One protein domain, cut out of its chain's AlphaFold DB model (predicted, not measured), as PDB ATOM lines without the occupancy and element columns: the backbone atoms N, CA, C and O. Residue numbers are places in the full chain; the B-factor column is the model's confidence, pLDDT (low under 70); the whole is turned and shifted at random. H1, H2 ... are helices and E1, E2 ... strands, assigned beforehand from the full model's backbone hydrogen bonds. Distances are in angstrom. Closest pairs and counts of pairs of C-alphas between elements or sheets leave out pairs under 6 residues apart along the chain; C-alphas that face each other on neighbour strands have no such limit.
ATOM      1  N   ASP A 171      45.468  13.114 -31.689       89.44
ATOM      2  CA  ASP A 171      45.502  14.534 -32.065       89.44
ATOM      3  C   ASP A 171      44.208  14.993 -32.771       89.44
ATOM      4  O   ASP A 171      44.011  16.183 -33.007       89.44
ATOM      5  N   LYS A 172      43.308  14.059 -33.117       94.00
ATOM      6  CA  LYS A 172      42.026  14.324 -33.796       94.00
ATOM      7  C   LYS A 172      40.831  14.360 -32.841       94.00
ATOM      8  O   LYS A 172      39.704  14.564 -33.291       94.00
ATOM      9  N   ILE A 173      41.041  14.143 -31.543       92.75
ATOM     10  CA  ILE A 173      39.977  14.249 -30.540       92.75
ATOM     11  C   ILE A 173      39.627  15.734 -30.383       92.75
ATOM     12  O   ILE A 173      40.414  16.511 -29.855       92.75
ATOM     13  N   ALA A 174      38.450  16.131 -30.870       90.25
ATOM     14  CA  ALA A 174      38.035  17.533 -30.892       90.25
ATOM     15  C   ALA A 174      37.666  18.087 -29.504       90.25
ATOM     16  O   ALA A 174      37.814  19.281 -29.251       90.25
ATOM     17  N   SER A 175      37.156  17.237 -28.609       90.81
ATOM     18  CA  SER A 175      36.785  17.633 -27.253       90.81
ATOM     19  C   SER A 175      38.005  17.696 -26.340       90.81
ATOM     20  O   SER A 175      38.874  16.827 -26.378       90.81
ATOM     21  N   ALA A 176      38.041  18.696 -25.458       89.50
ATOM     22  CA  ALA A 176      39.008  18.712 -24.372       89.50
ATOM     23  C   ALA A 176      38.764  17.517 -23.434       89.50
ATOM     24  O   ALA A 176      37.620  17.165 -23.140       89.50
ATOM     25  N   TYR A 177      39.845  16.917 -22.947       90.25
ATOM     26  CA  TYR A 177      39.818  15.859 -21.943       90.25
ATOM     27  C   TYR A 177      40.893  16.124 -20.883       90.25
ATOM     28  O   TYR A 177      41.918  16.740 -21.193       90.25
ATOM     29  N   PRO A 178      40.688  15.682 -19.630       88.94
ATOM     30  CA  PRO A 178      41.705  15.818 -18.596       88.94
ATOM     31  C   PRO A 178      42.996  15.080 -18.979       88.94
ATOM     32  O   PRO A 178      42.958  13.970 -19.517       88.94
ATOM     33  N   THR A 179      44.150  15.688 -18.704       85.12
ATOM     34  CA  THR A 179      45.466  15.180 -19.142       85.12
ATOM     35  C   THR A 179      45.843  13.832 -18.528       85.12
ATOM     36  O   THR A 179      46.702  13.135 -19.056       85.12
ATOM     37  N   ASP A 180      45.213  13.460 -17.416       87.62
ATOM     38  CA  ASP A 180      45.377  12.189 -16.710       87.62
ATOM     39  C   ASP A 180      44.489  11.061 -17.270       87.62
ATOM     40  O   ASP A 180      44.698   9.891 -16.946       87.62
ATOM     41  N   ARG A 181      43.524  11.378 -18.147       90.38
ATOM     42  CA  ARG A 181      42.559  10.407 -18.698       90.38
ATOM     43  C   ARG A 181      43.004   9.760 -20.005       90.38
ATOM     44  O   ARG A 181      42.502   8.693 -20.352       90.38
ATOM     45  N   LEU A 182      43.972  10.351 -20.702       93.38
ATOM     46  CA  LEU A 182      44.598   9.765 -21.884       93.38
ATOM     47  C   LEU A 182      46.111   9.675 -21.675       93.38
ATOM     48  O   LEU A 182      46.859  10.624 -21.903       93.38
ATOM     49  N   CYS A 183      46.558   8.500 -21.244       93.12
ATOM     50  CA  CYS A 183      47.942   8.253 -20.864       93.12
ATOM     51  C   CYS A 183      48.603   7.226 -21.791       93.12
ATOM     52  O   CYS A 183      48.007   6.217 -22.167       93.12
ATOM     53  N   HIS A 184      49.882   7.433 -22.110       94.19
ATOM     54  CA  HIS A 184      50.709   6.376 -22.694       94.19
ATOM     55  C   HIS A 184      51.127   5.401 -21.586       94.19
ATOM     56  O   HIS A 184      51.429   5.833 -20.479       94.19
ATOM     57  N   ALA A 185      51.250   4.102 -21.878       93.88
ATOM     58  CA  ALA A 185      51.576   3.085 -20.867       93.88
ATOM     59  C   ALA A 185      52.816   3.420 -20.011       93.88
ATOM     60  O   ALA A 185      52.835   3.159 -18.818       93.88
ATOM     61  N   GLN A 186      53.828   4.061 -20.606       91.31
ATOM     62  CA  GLN A 186      55.042   4.495 -19.895       91.31
ATOM     63  C   GLN A 186      54.817   5.555 -18.803       91.31
ATOM     64  O   GLN A 186      55.733   5.789 -18.020       91.31
ATOM     65  N   SER A 187      53.684   6.257 -18.786       91.94
ATOM     66  CA  SER A 187      53.346   7.237 -17.744       91.94
ATOM     67  C   SER A 187      52.295   6.729 -16.762       91.94
ATOM     68  O   SER A 187      51.919   7.474 -15.865       91.94
ATOM     69  N   VAL A 188      51.802   5.501 -16.938       94.69
ATOM     70  CA  VAL A 188      50.837   4.896 -16.020       94.69
ATOM     71  C   VAL A 188      51.597   4.179 -14.913       94.69
ATOM     72  O   VAL A 188      52.465   3.355 -15.192       94.69
ATOM     73  N   ASP A 189      51.228   4.478 -13.673       96.31
ATOM     74  CA  ASP A 189      51.683   3.766 -12.485       96.31
ATOM     75  C   ASP A 189      50.476   3.157 -11.775       96.31
ATOM     76  O   ASP A 189      49.689   3.858 -11.137       96.31
ATOM     77  N   LEU A 190      50.323   1.838 -11.907       95.94
ATOM     78  CA  LEU A 190      49.234   1.103 -11.283       95.94
ATOM     79  C   LEU A 190      49.265   1.243  -9.756       95.94
ATOM     80  O   LEU A 190      48.210   1.249  -9.130       95.94
ATOM     81  N   GLN A 191      50.429   1.416  -9.130       94.69
ATOM     82  CA  GLN A 191      50.524   1.530  -7.670       94.69
ATOM     83  C   GLN A 191      49.814   2.780  -7.137       94.69
ATOM     84  O   GLN A 191      49.325   2.773  -6.012       94.69
ATOM     85  N   ASN A 192      49.718   3.827  -7.962       92.75
ATOM     86  CA  ASN A 192      49.261   5.153  -7.553       92.75
ATOM     87  C   ASN A 192      48.001   5.635  -8.294       92.75
ATOM     88  O   ASN A 192      47.547   6.756  -8.072       92.75
ATOM     89  N   VAL A 193      47.416   4.811  -9.168       91.81
ATOM     90  CA  VAL A 193      46.240   5.186  -9.964       91.81
ATOM     91  C   VAL A 193      44.925   4.863  -9.238       91.81
ATOM     92  O   VAL A 193      44.730   3.758  -8.733       91.81
ATOM     93  N   GLN A 194      43.996   5.823  -9.215       93.00
ATOM     94  CA  GLN A 194      42.654   5.672  -8.638       93.00
ATOM     95  C   GLN A 194      41.628   5.452  -9.758       93.00
ATOM     96  O   GLN A 194      41.214   6.397 -10.419       93.00
ATOM     97  N   ILE A 195      41.265   4.189  -9.999       95.06
ATOM     98  CA  ILE A 195      40.392   3.760 -11.118       95.06
ATOM     99  C   ILE A 195      39.283   2.794 -10.680       95.06
ATOM    100  O   ILE A 195      38.654   2.139 -11.510       95.06
ATOM    101  N   ALA A 196      39.038   2.674  -9.376       96.50
ATOM    102  CA  ALA A 196      37.964   1.832  -8.867       96.50
ATOM    103  C   ALA A 196      36.602   2.340  -9.370       96.50
ATOM    104  O   ALA A 196      36.288   3.520  -9.235       96.50
ATOM    105  N   GLY A 197      35.803   1.453  -9.970       95.44
ATOM    106  CA  GLY A 197      34.503   1.792 -10.560       95.44
ATOM    107  C   GLY A 197      34.569   2.511 -11.915       95.44
ATOM    108  O   GLY A 197      33.534   2.691 -12.553       95.44
ATOM    109  N   GLU A 198      35.761   2.880 -12.387       95.88
ATOM    110  CA  GLU A 198      35.950   3.581 -13.658       95.88
ATOM    111  C   GLU A 198      35.906   2.623 -14.854       95.88
ATOM    112  O   GLU A 198      36.196   1.427 -14.740       95.88
ATOM    113  N   GLN A 199      35.586   3.157 -16.035       96.75
ATOM    114  CA  GLN A 199      35.725   2.431 -17.300       96.75
ATOM    115  C   GLN A 199      37.063   2.778 -17.952       96.75
ATOM    116  O   GLN A 199      37.319   3.931 -18.290       96.75
ATOM    117  N   VAL A 200      37.915   1.772 -18.146       97.12
ATOM    118  CA  VAL A 200      39.275   1.955 -18.661       97.12
ATOM    119  C   VAL A 200      39.415   1.257 -20.008       97.12
ATOM    120  O   VAL A 200      39.360   0.031 -20.095       97.12
ATOM    121  N   LEU A 201      39.635   2.042 -21.064       97.12
ATOM    122  CA  LEU A 201      40.003   1.534 -22.383       97.12
ATOM    123  C   LEU A 201      41.528   1.414 -22.487       97.12
ATOM    124  O   LEU A 201      42.252   2.395 -22.338       97.12
ATOM    125  N   ILE A 202      42.015   0.216 -22.796       97.19
ATOM    126  CA  ILE A 202      43.432  -0.066 -23.033       97.19
ATOM    127  C   ILE A 202      43.609  -0.414 -24.502       97.19
ATOM    128  O   ILE A 202      43.012  -1.368 -24.997       97.19
ATOM    129  N   ILE A 203      44.465   0.336 -25.193       96.00
ATOM    130  CA  ILE A 203      44.739   0.141 -26.617       96.00
ATOM    131  C   ILE A 203      46.117  -0.504 -26.771       96.00
ATOM    132  O   ILE A 203      47.146   0.112 -26.497       96.00
ATOM    133  N   GLY A 204      46.140  -1.763 -27.205       95.06
ATOM    134  CA  GLY A 204      47.363  -2.535 -27.408       95.06
ATOM    135  C   GLY A 204      47.132  -4.045 -27.358       95.06
ATOM    136  O   GLY A 204      46.211  -4.532 -26.714       95.06
ATOM    137  N   GLY A 205      47.998  -4.797 -28.041       94.25
ATOM    138  CA  GLY A 205      47.964  -6.269 -28.077       94.25
ATOM    139  C   GLY A 205      49.238  -6.934 -27.550       94.25
ATOM    140  O   GLY A 205      49.533  -8.074 -27.898       94.25
ATOM    141  N   GLY A 206      50.050  -6.200 -26.786       94.69
ATOM    142  CA  GLY A 206      51.323  -6.673 -26.238       94.69
ATOM    143  C   GLY A 206      51.258  -6.992 -24.746       94.69
ATOM    144  O   GLY A 206      50.250  -6.771 -24.078       94.69
ATOM    145  N   LEU A 207      52.368  -7.474 -24.195       95.00
ATOM    146  CA  LEU A 207      52.444  -7.849 -22.784       95.00
ATOM    147  C   LEU A 207      52.170  -6.663 -21.840       95.00
ATOM    148  O   LEU A 207      51.462  -6.833 -20.853       95.00
ATOM    149  N   THR A 208      52.627  -5.454 -22.183       95.69
ATOM    150  CA  THR A 208      52.326  -4.220 -21.432       95.69
ATOM    151  C   THR A 208      50.825  -3.977 -21.280       95.69
ATOM    152  O   THR A 208      50.364  -3.717 -20.174       95.69
ATOM    153  N   SER A 209      50.044  -4.105 -22.360       96.75
ATOM    154  CA  SER A 209      48.583  -3.963 -22.290       96.75
ATOM    155  C   SER A 209      47.931  -5.059 -21.446       96.75
ATOM    156  O   SER A 209      46.944  -4.789 -20.776       96.75
ATOM    157  N   GLY A 210      48.507  -6.266 -21.421       96.88
ATOM    158  CA  GLY A 210      48.047  -7.341 -20.540       96.88
ATOM    159  C   GLY A 210      48.262  -7.010 -19.061       96.88
ATOM    160  O   GLY A 210      47.324  -7.112 -18.276       96.88
ATOM    161  N   HIS A 211      49.459  -6.538 -18.691       97.88
ATOM    162  CA  HIS A 211      49.752  -6.098 -17.320       97.88
ATOM    163  C   HIS A 211      48.832  -4.960 -16.873       97.88
ATOM    164  O   HIS A 211      48.249  -5.040 -15.795       97.88
ATOM    165  N   LEU A 212      48.636  -3.948 -17.725       97.88
ATOM    166  CA  LEU A 212      47.699  -2.860 -17.445       97.88
ATOM    167  C   LEU A 212      46.267  -3.369 -17.261       97.88
ATOM    168  O   LEU A 212      45.601  -2.948 -16.324       97.88
ATOM    169  N   ALA A 213      45.797  -4.285 -18.112       97.62
ATOM    170  CA  ALA A 213      44.436  -4.809 -18.035       97.62
ATOM    171  C   ALA A 213      44.196  -5.614 -16.754       97.62
ATOM    172  O   ALA A 213      43.227  -5.357 -16.042       97.62
ATOM    173  N   VAL A 214      45.098  -6.545 -16.429       97.50
ATOM    174  CA  VAL A 214      45.005  -7.342 -15.198       97.50
ATOM    175  C   VAL A 214      45.115  -6.447 -13.963       97.50
ATOM    176  O   VAL A 214      44.304  -6.566 -13.047       97.50
ATOM    177  N   GLY A 215      46.080  -5.524 -13.947       97.31
ATOM    178  CA  GLY A 215      46.306  -4.625 -12.819       97.31
ATOM    179  C   GLY A 215      45.181  -3.610 -12.602       97.31
ATOM    180  O   GLY A 215      44.837  -3.321 -11.455       97.31
ATOM    181  N   ALA A 216      44.570  -3.104 -13.676       97.25
ATOM    182  CA  ALA A 216      43.407  -2.224 -13.600       97.25
ATOM    183  C   ALA A 216      42.155  -2.970 -13.119       97.25
ATOM    184  O   ALA A 216      41.454  -2.486 -12.231       97.25
ATOM    185  N   ALA A 217      41.901  -4.174 -13.641       96.81
ATOM    186  CA  ALA A 217      40.779  -5.002 -13.202       96.81
ATOM    187  C   ALA A 217      40.898  -5.391 -11.718       96.81
ATOM    188  O   ALA A 217      39.916  -5.323 -10.982       96.81
ATOM    189  N   ALA A 218      42.109  -5.714 -11.248       96.06
ATOM    190  CA  ALA A 218      42.379  -5.994  -9.834       96.06
ATOM    191  C   ALA A 218      42.069  -4.805  -8.902       96.06
ATOM    192  O   ALA A 218      41.845  -5.001  -7.710       96.06
ATOM    193  N   ARG A 219      42.016  -3.582  -9.442       96.00
ATOM    194  CA  ARG A 219      41.655  -2.344  -8.731       96.00
ATOM    195  C   ARG A 219      40.179  -1.971  -8.871       96.00
ATOM    196  O   ARG A 219      39.792  -0.868  -8.503       96.00
ATOM    197  N   GLY A 220      39.350  -2.864  -9.410       96.00
ATOM    198  CA  GLY A 220      37.912  -2.645  -9.556       96.00
ATOM    199  C   GLY A 220      37.517  -1.782 -10.756       96.00
ATOM    200  O   GLY A 220      36.381  -1.314 -10.806       96.00
ATOM    201  N   ALA A 221      38.419  -1.557 -11.715       97.06
ATOM    202  CA  ALA A 221      38.071  -0.904 -12.973       97.06
ATOM    203  C   ALA A 221      37.351  -1.877 -13.921       97.06
ATOM    204  O   ALA A 221      37.701  -3.057 -14.016       97.06
ATOM    205  N   LYS A 222      36.397  -1.370 -14.705       96.88
ATOM    206  CA  LYS A 222      35.824  -2.089 -15.847       96.88
ATOM    207  C   LYS A 222      36.725  -1.886 -17.063       96.88
ATOM    208  O   LYS A 222      36.735  -0.817 -17.668       96.88
ATOM    209  N   VAL A 223      37.482  -2.918 -17.419       97.19
ATOM    210  CA  VAL A 223      38.499  -2.838 -18.472       97.19
ATOM    211  C   VAL A 223      37.939  -3.265 -19.828       97.19
ATOM    212  O   VAL A 223      37.368  -4.344 -19.963       97.19
ATOM    213  N   MET A 224      38.170  -2.445 -20.852       97.25
ATOM    214  CA  MET A 224      38.023  -2.812 -22.258       97.25
ATOM    215  C   MET A 224      39.412  -2.883 -22.892       97.25
ATOM    216  O   MET A 224      40.114  -1.878 -22.970       97.25
ATOM    217  N   LEU A 225      39.817  -4.066 -23.350       96.19
ATOM    218  CA  LEU A 225      41.078  -4.253 -24.065       96.19
ATOM    219  C   LEU A 225      40.817  -4.261 -25.574       96.19
ATOM    220  O   LEU A 225      40.154  -5.155 -26.093       96.19
ATOM    221  N   MET A 226      41.367  -3.279 -26.281       95.12
ATOM    222  CA  MET A 226      41.233  -3.129 -27.724       95.12
ATOM    223  C   MET A 226      42.581  -3.350 -28.410       95.12
ATOM    224  O   MET A 226      43.591  -2.738 -28.064       95.12
ATOM    225  N   SER A 227      42.601  -4.210 -29.425       93.19
ATOM    226  CA  SER A 227      43.798  -4.509 -30.212       93.19
ATOM    227  C   SER A 227      43.461  -4.516 -31.697       93.19
ATOM    228  O   SER A 227      42.429  -5.040 -32.103       93.19
ATOM    229  N   GLN A 228      44.365  -3.981 -32.519       89.06
ATOM    230  CA  GLN A 228      44.218  -3.960 -33.979       89.06
ATOM    231  C   GLN A 228      44.229  -5.370 -34.594       89.06
ATOM    232  O   GLN A 228      43.625  -5.612 -35.633       89.06
ATOM    233  N   ARG A 229      44.956  -6.304 -33.972       90.56
ATOM    234  CA  ARG A 229      45.061  -7.705 -34.402       90.56
ATOM    235  C   ARG A 229      44.552  -8.614 -33.293       90.56
ATOM    236  O   ARG A 229      44.626  -8.252 -32.117       90.56
ATOM    237  N   ARG A 230      44.128  -9.828 -33.655       92.19
ATOM    238  CA  ARG A 230      43.847 -10.887 -32.676       92.19
ATOM    239  C   ARG A 230      45.057 -11.066 -31.756       92.19
ATOM    240  O   ARG A 230      46.183 -11.164 -32.251       92.19
ATOM    241  N   LEU A 231      44.815 -11.111 -30.445       93.50
ATOM    242  CA  LEU A 231      45.865 -11.307 -29.445       93.50
ATOM    243  C   LEU A 231      46.658 -12.582 -29.751       93.50
ATOM    244  O   LEU A 231      46.083 -13.624 -30.064       93.50
ATOM    245  N   GLN A 232      47.984 -12.468 -29.691       93.25
ATOM    246  CA  GLN A 232      48.910 -13.553 -29.997       93.25
ATOM    247  C   GLN A 232      49.549 -14.064 -28.708       93.25
ATOM    248  O   GLN A 232      50.122 -13.282 -27.946       93.25
ATOM    249  N   GLU A 233      49.495 -15.375 -28.494       94.12
ATOM    250  CA  GLU A 233      50.095 -16.042 -27.341       94.12
ATOM    251  C   GLU A 233      51.505 -16.545 -27.706       94.12
ATOM    252  O   GLU A 233      51.665 -17.333 -28.638       94.12
ATOM    253  N   SER A 272      52.786  -9.472 -28.481       93.56
ATOM    254  CA  SER A 272      52.317 -10.765 -27.983       93.56
ATOM    255  C   SER A 272      52.197 -10.749 -26.463       93.56
ATOM    256  O   SER A 272      52.817  -9.919 -25.791       93.56
ATOM    257  N   MET A 273      51.428 -11.692 -25.931       94.50
ATOM    258  CA  MET A 273      51.267 -11.942 -24.504       94.50
ATOM    259  C   MET A 273      51.778 -13.339 -24.160       94.50
ATOM    260  O   MET A 273      51.757 -14.241 -24.997       94.50
ATOM    261  N   THR A 274      52.243 -13.533 -22.928       94.81
ATOM    262  CA  THR A 274      52.637 -14.867 -22.458       94.81
ATOM    263  C   THR A 274      51.402 -15.742 -22.230       94.81
ATOM    264  O   THR A 274      50.336 -15.203 -21.924       94.81
ATOM    265  N   PRO A 275      51.521 -17.080 -22.298       94.69
ATOM    266  CA  PRO A 275      50.415 -17.983 -21.958       94.69
ATOM    267  C   PRO A 275      49.806 -17.711 -20.582       94.69
ATOM    268  O   PRO A 275      48.587 -17.697 -20.425       94.69
ATOM    269  N   LYS A 276      50.653 -17.396 -19.592       94.12
ATOM    270  CA  LYS A 276      50.221 -17.004 -18.246       94.12
ATOM    271  C   LYS A 276      49.363 -15.734 -18.264       94.12
ATOM    272  O   LYS A 276      48.304 -15.722 -17.645       94.12
ATOM    273  N   MET A 277      49.782 -14.703 -18.998       95.94
ATOM    274  CA  MET A 277      49.009 -13.464 -19.134       95.94
ATOM    275  C   MET A 277      47.680 -13.706 -19.860       95.94
ATOM    276  O   MET A 277      46.632 -13.271 -19.392       95.94
ATOM    277  N   MET A 278      47.694 -14.459 -20.963       96.19
ATOM    278  CA  MET A 278      46.473 -14.819 -21.693       96.19
ATOM    279  C   MET A 278      45.487 -15.594 -20.813       96.19
ATOM    280  O   MET A 278      44.285 -15.348 -20.860       96.19
ATOM    281  N   PHE A 279      45.983 -16.504 -19.973       95.56
ATOM    282  CA  PHE A 279      45.161 -17.213 -18.999       95.56
ATOM    283  C   PHE A 279      44.539 -16.271 -17.957       95.56
ATOM    284  O   PHE A 279      43.355 -16.406 -17.661       95.56
ATOM    285  N   GLN A 280      45.296 -15.305 -17.430       96.00
ATOM    286  CA  GLN A 280      44.763 -14.304 -16.498       96.00
ATOM    287  C   GLN A 280      43.658 -13.463 -17.142       96.00
ATOM    288  O   GLN A 280      42.603 -13.297 -16.538       96.00
ATOM    289  N   LEU A 281      43.857 -13.000 -18.378       95.19
ATOM    290  CA  LEU A 281      42.849 -12.229 -19.110       95.19
ATOM    291  C   LEU A 281      41.568 -13.036 -19.352       95.19
ATOM    292  O   LEU A 281      40.488 -12.545 -19.049       95.19
ATOM    293  N   ARG A 282      41.678 -14.303 -19.779       94.94
ATOM    294  CA  ARG A 282      40.517 -15.201 -19.953       94.94
ATOM    295  C   ARG A 282      39.720 -15.423 -18.663       94.94
ATOM    296  O   ARG A 282      38.527 -15.674 -18.725       94.94
ATOM    297  N   ARG A 283      40.358 -15.352 -17.489       94.44
ATOM    298  CA  ARG A 283      39.661 -15.444 -16.191       94.44
ATOM    299  C   ARG A 283      38.942 -14.157 -15.792       94.44
ATOM    300  O   ARG A 283      38.061 -14.216 -14.942       94.44
ATOM    301  N   LEU A 284      39.371 -13.021 -16.338       90.69
ATOM    302  CA  LEU A 284      38.759 -11.712 -16.112       90.69
ATOM    303  C   LEU A 284      37.629 -11.426 -17.102       90.69
ATOM    304  O   LEU A 284      36.798 -10.565 -16.826       90.69
ATOM    305  N   GLU A 285      37.590 -12.132 -18.234       85.19
ATOM    306  CA  GLU A 285      36.426 -12.128 -19.112       85.19
ATOM    307  C   GLU A 285      35.214 -12.620 -18.308       85.19
ATOM    308  O   GLU A 285      35.232 -13.742 -17.788       85.19
TER     309      GLU A 285
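This is residues 171 to 233 and 272 to 285 of the 291 residues of an uncharacterized protein of Coleofasciculus chthonoplastes PCC 7420 (UniProt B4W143). After a long unnamed stretch, residues 171 to 198, whose residues 171 to 179 stick out, parallel strands E1 and E2 lie side by side with H1 over one face, and H2 packs on H1. The printed part has 77 residues, with E1, H1, E2, H2 in chain order; the class is mixed, with under half in named elements. It is compact, radius of gyration of the C-alphas 12.9 A, spanning 38 by 26 by 21 A.

E1, residues 199 to 203, and E2, residues 222 to 226, are parallel at 20 degrees; N 200 and O 222, 2.9 A apart, are within hydrogen-bond range. With H1, residues 207 to 218, they form a strand-helix-strand unit, parallel neighbours with a helix between, its crossover right-handed. The closest C-alphas of H1 and E2, Ala 217 and Val 223, are 6.1 A apart. H2, residues 275 to 284, touches H1, closest at C-alphas Gly 210 and Met 277, 6.4 A; they run the same way at a shallow tilt of 33 degrees, only just short of steep. E1 and H2 are apart. In H1 and H2 every O i to N i+4 pair is within hydrogen-bond range.

E1, 13.2 A, begins at C-alpha 199 (35.725, 2.431, -17.300). H1 spans 16.5 A, E2 13.1 A. H2, 14.5 A, ends at C-alpha 284 (38.759, -11.712, -16.112).

Residues 234 to 271 are not printed; C-alphas 233 and 272 are 5.8 A apart across the cut. No printed residue is under 70 in pLDDT.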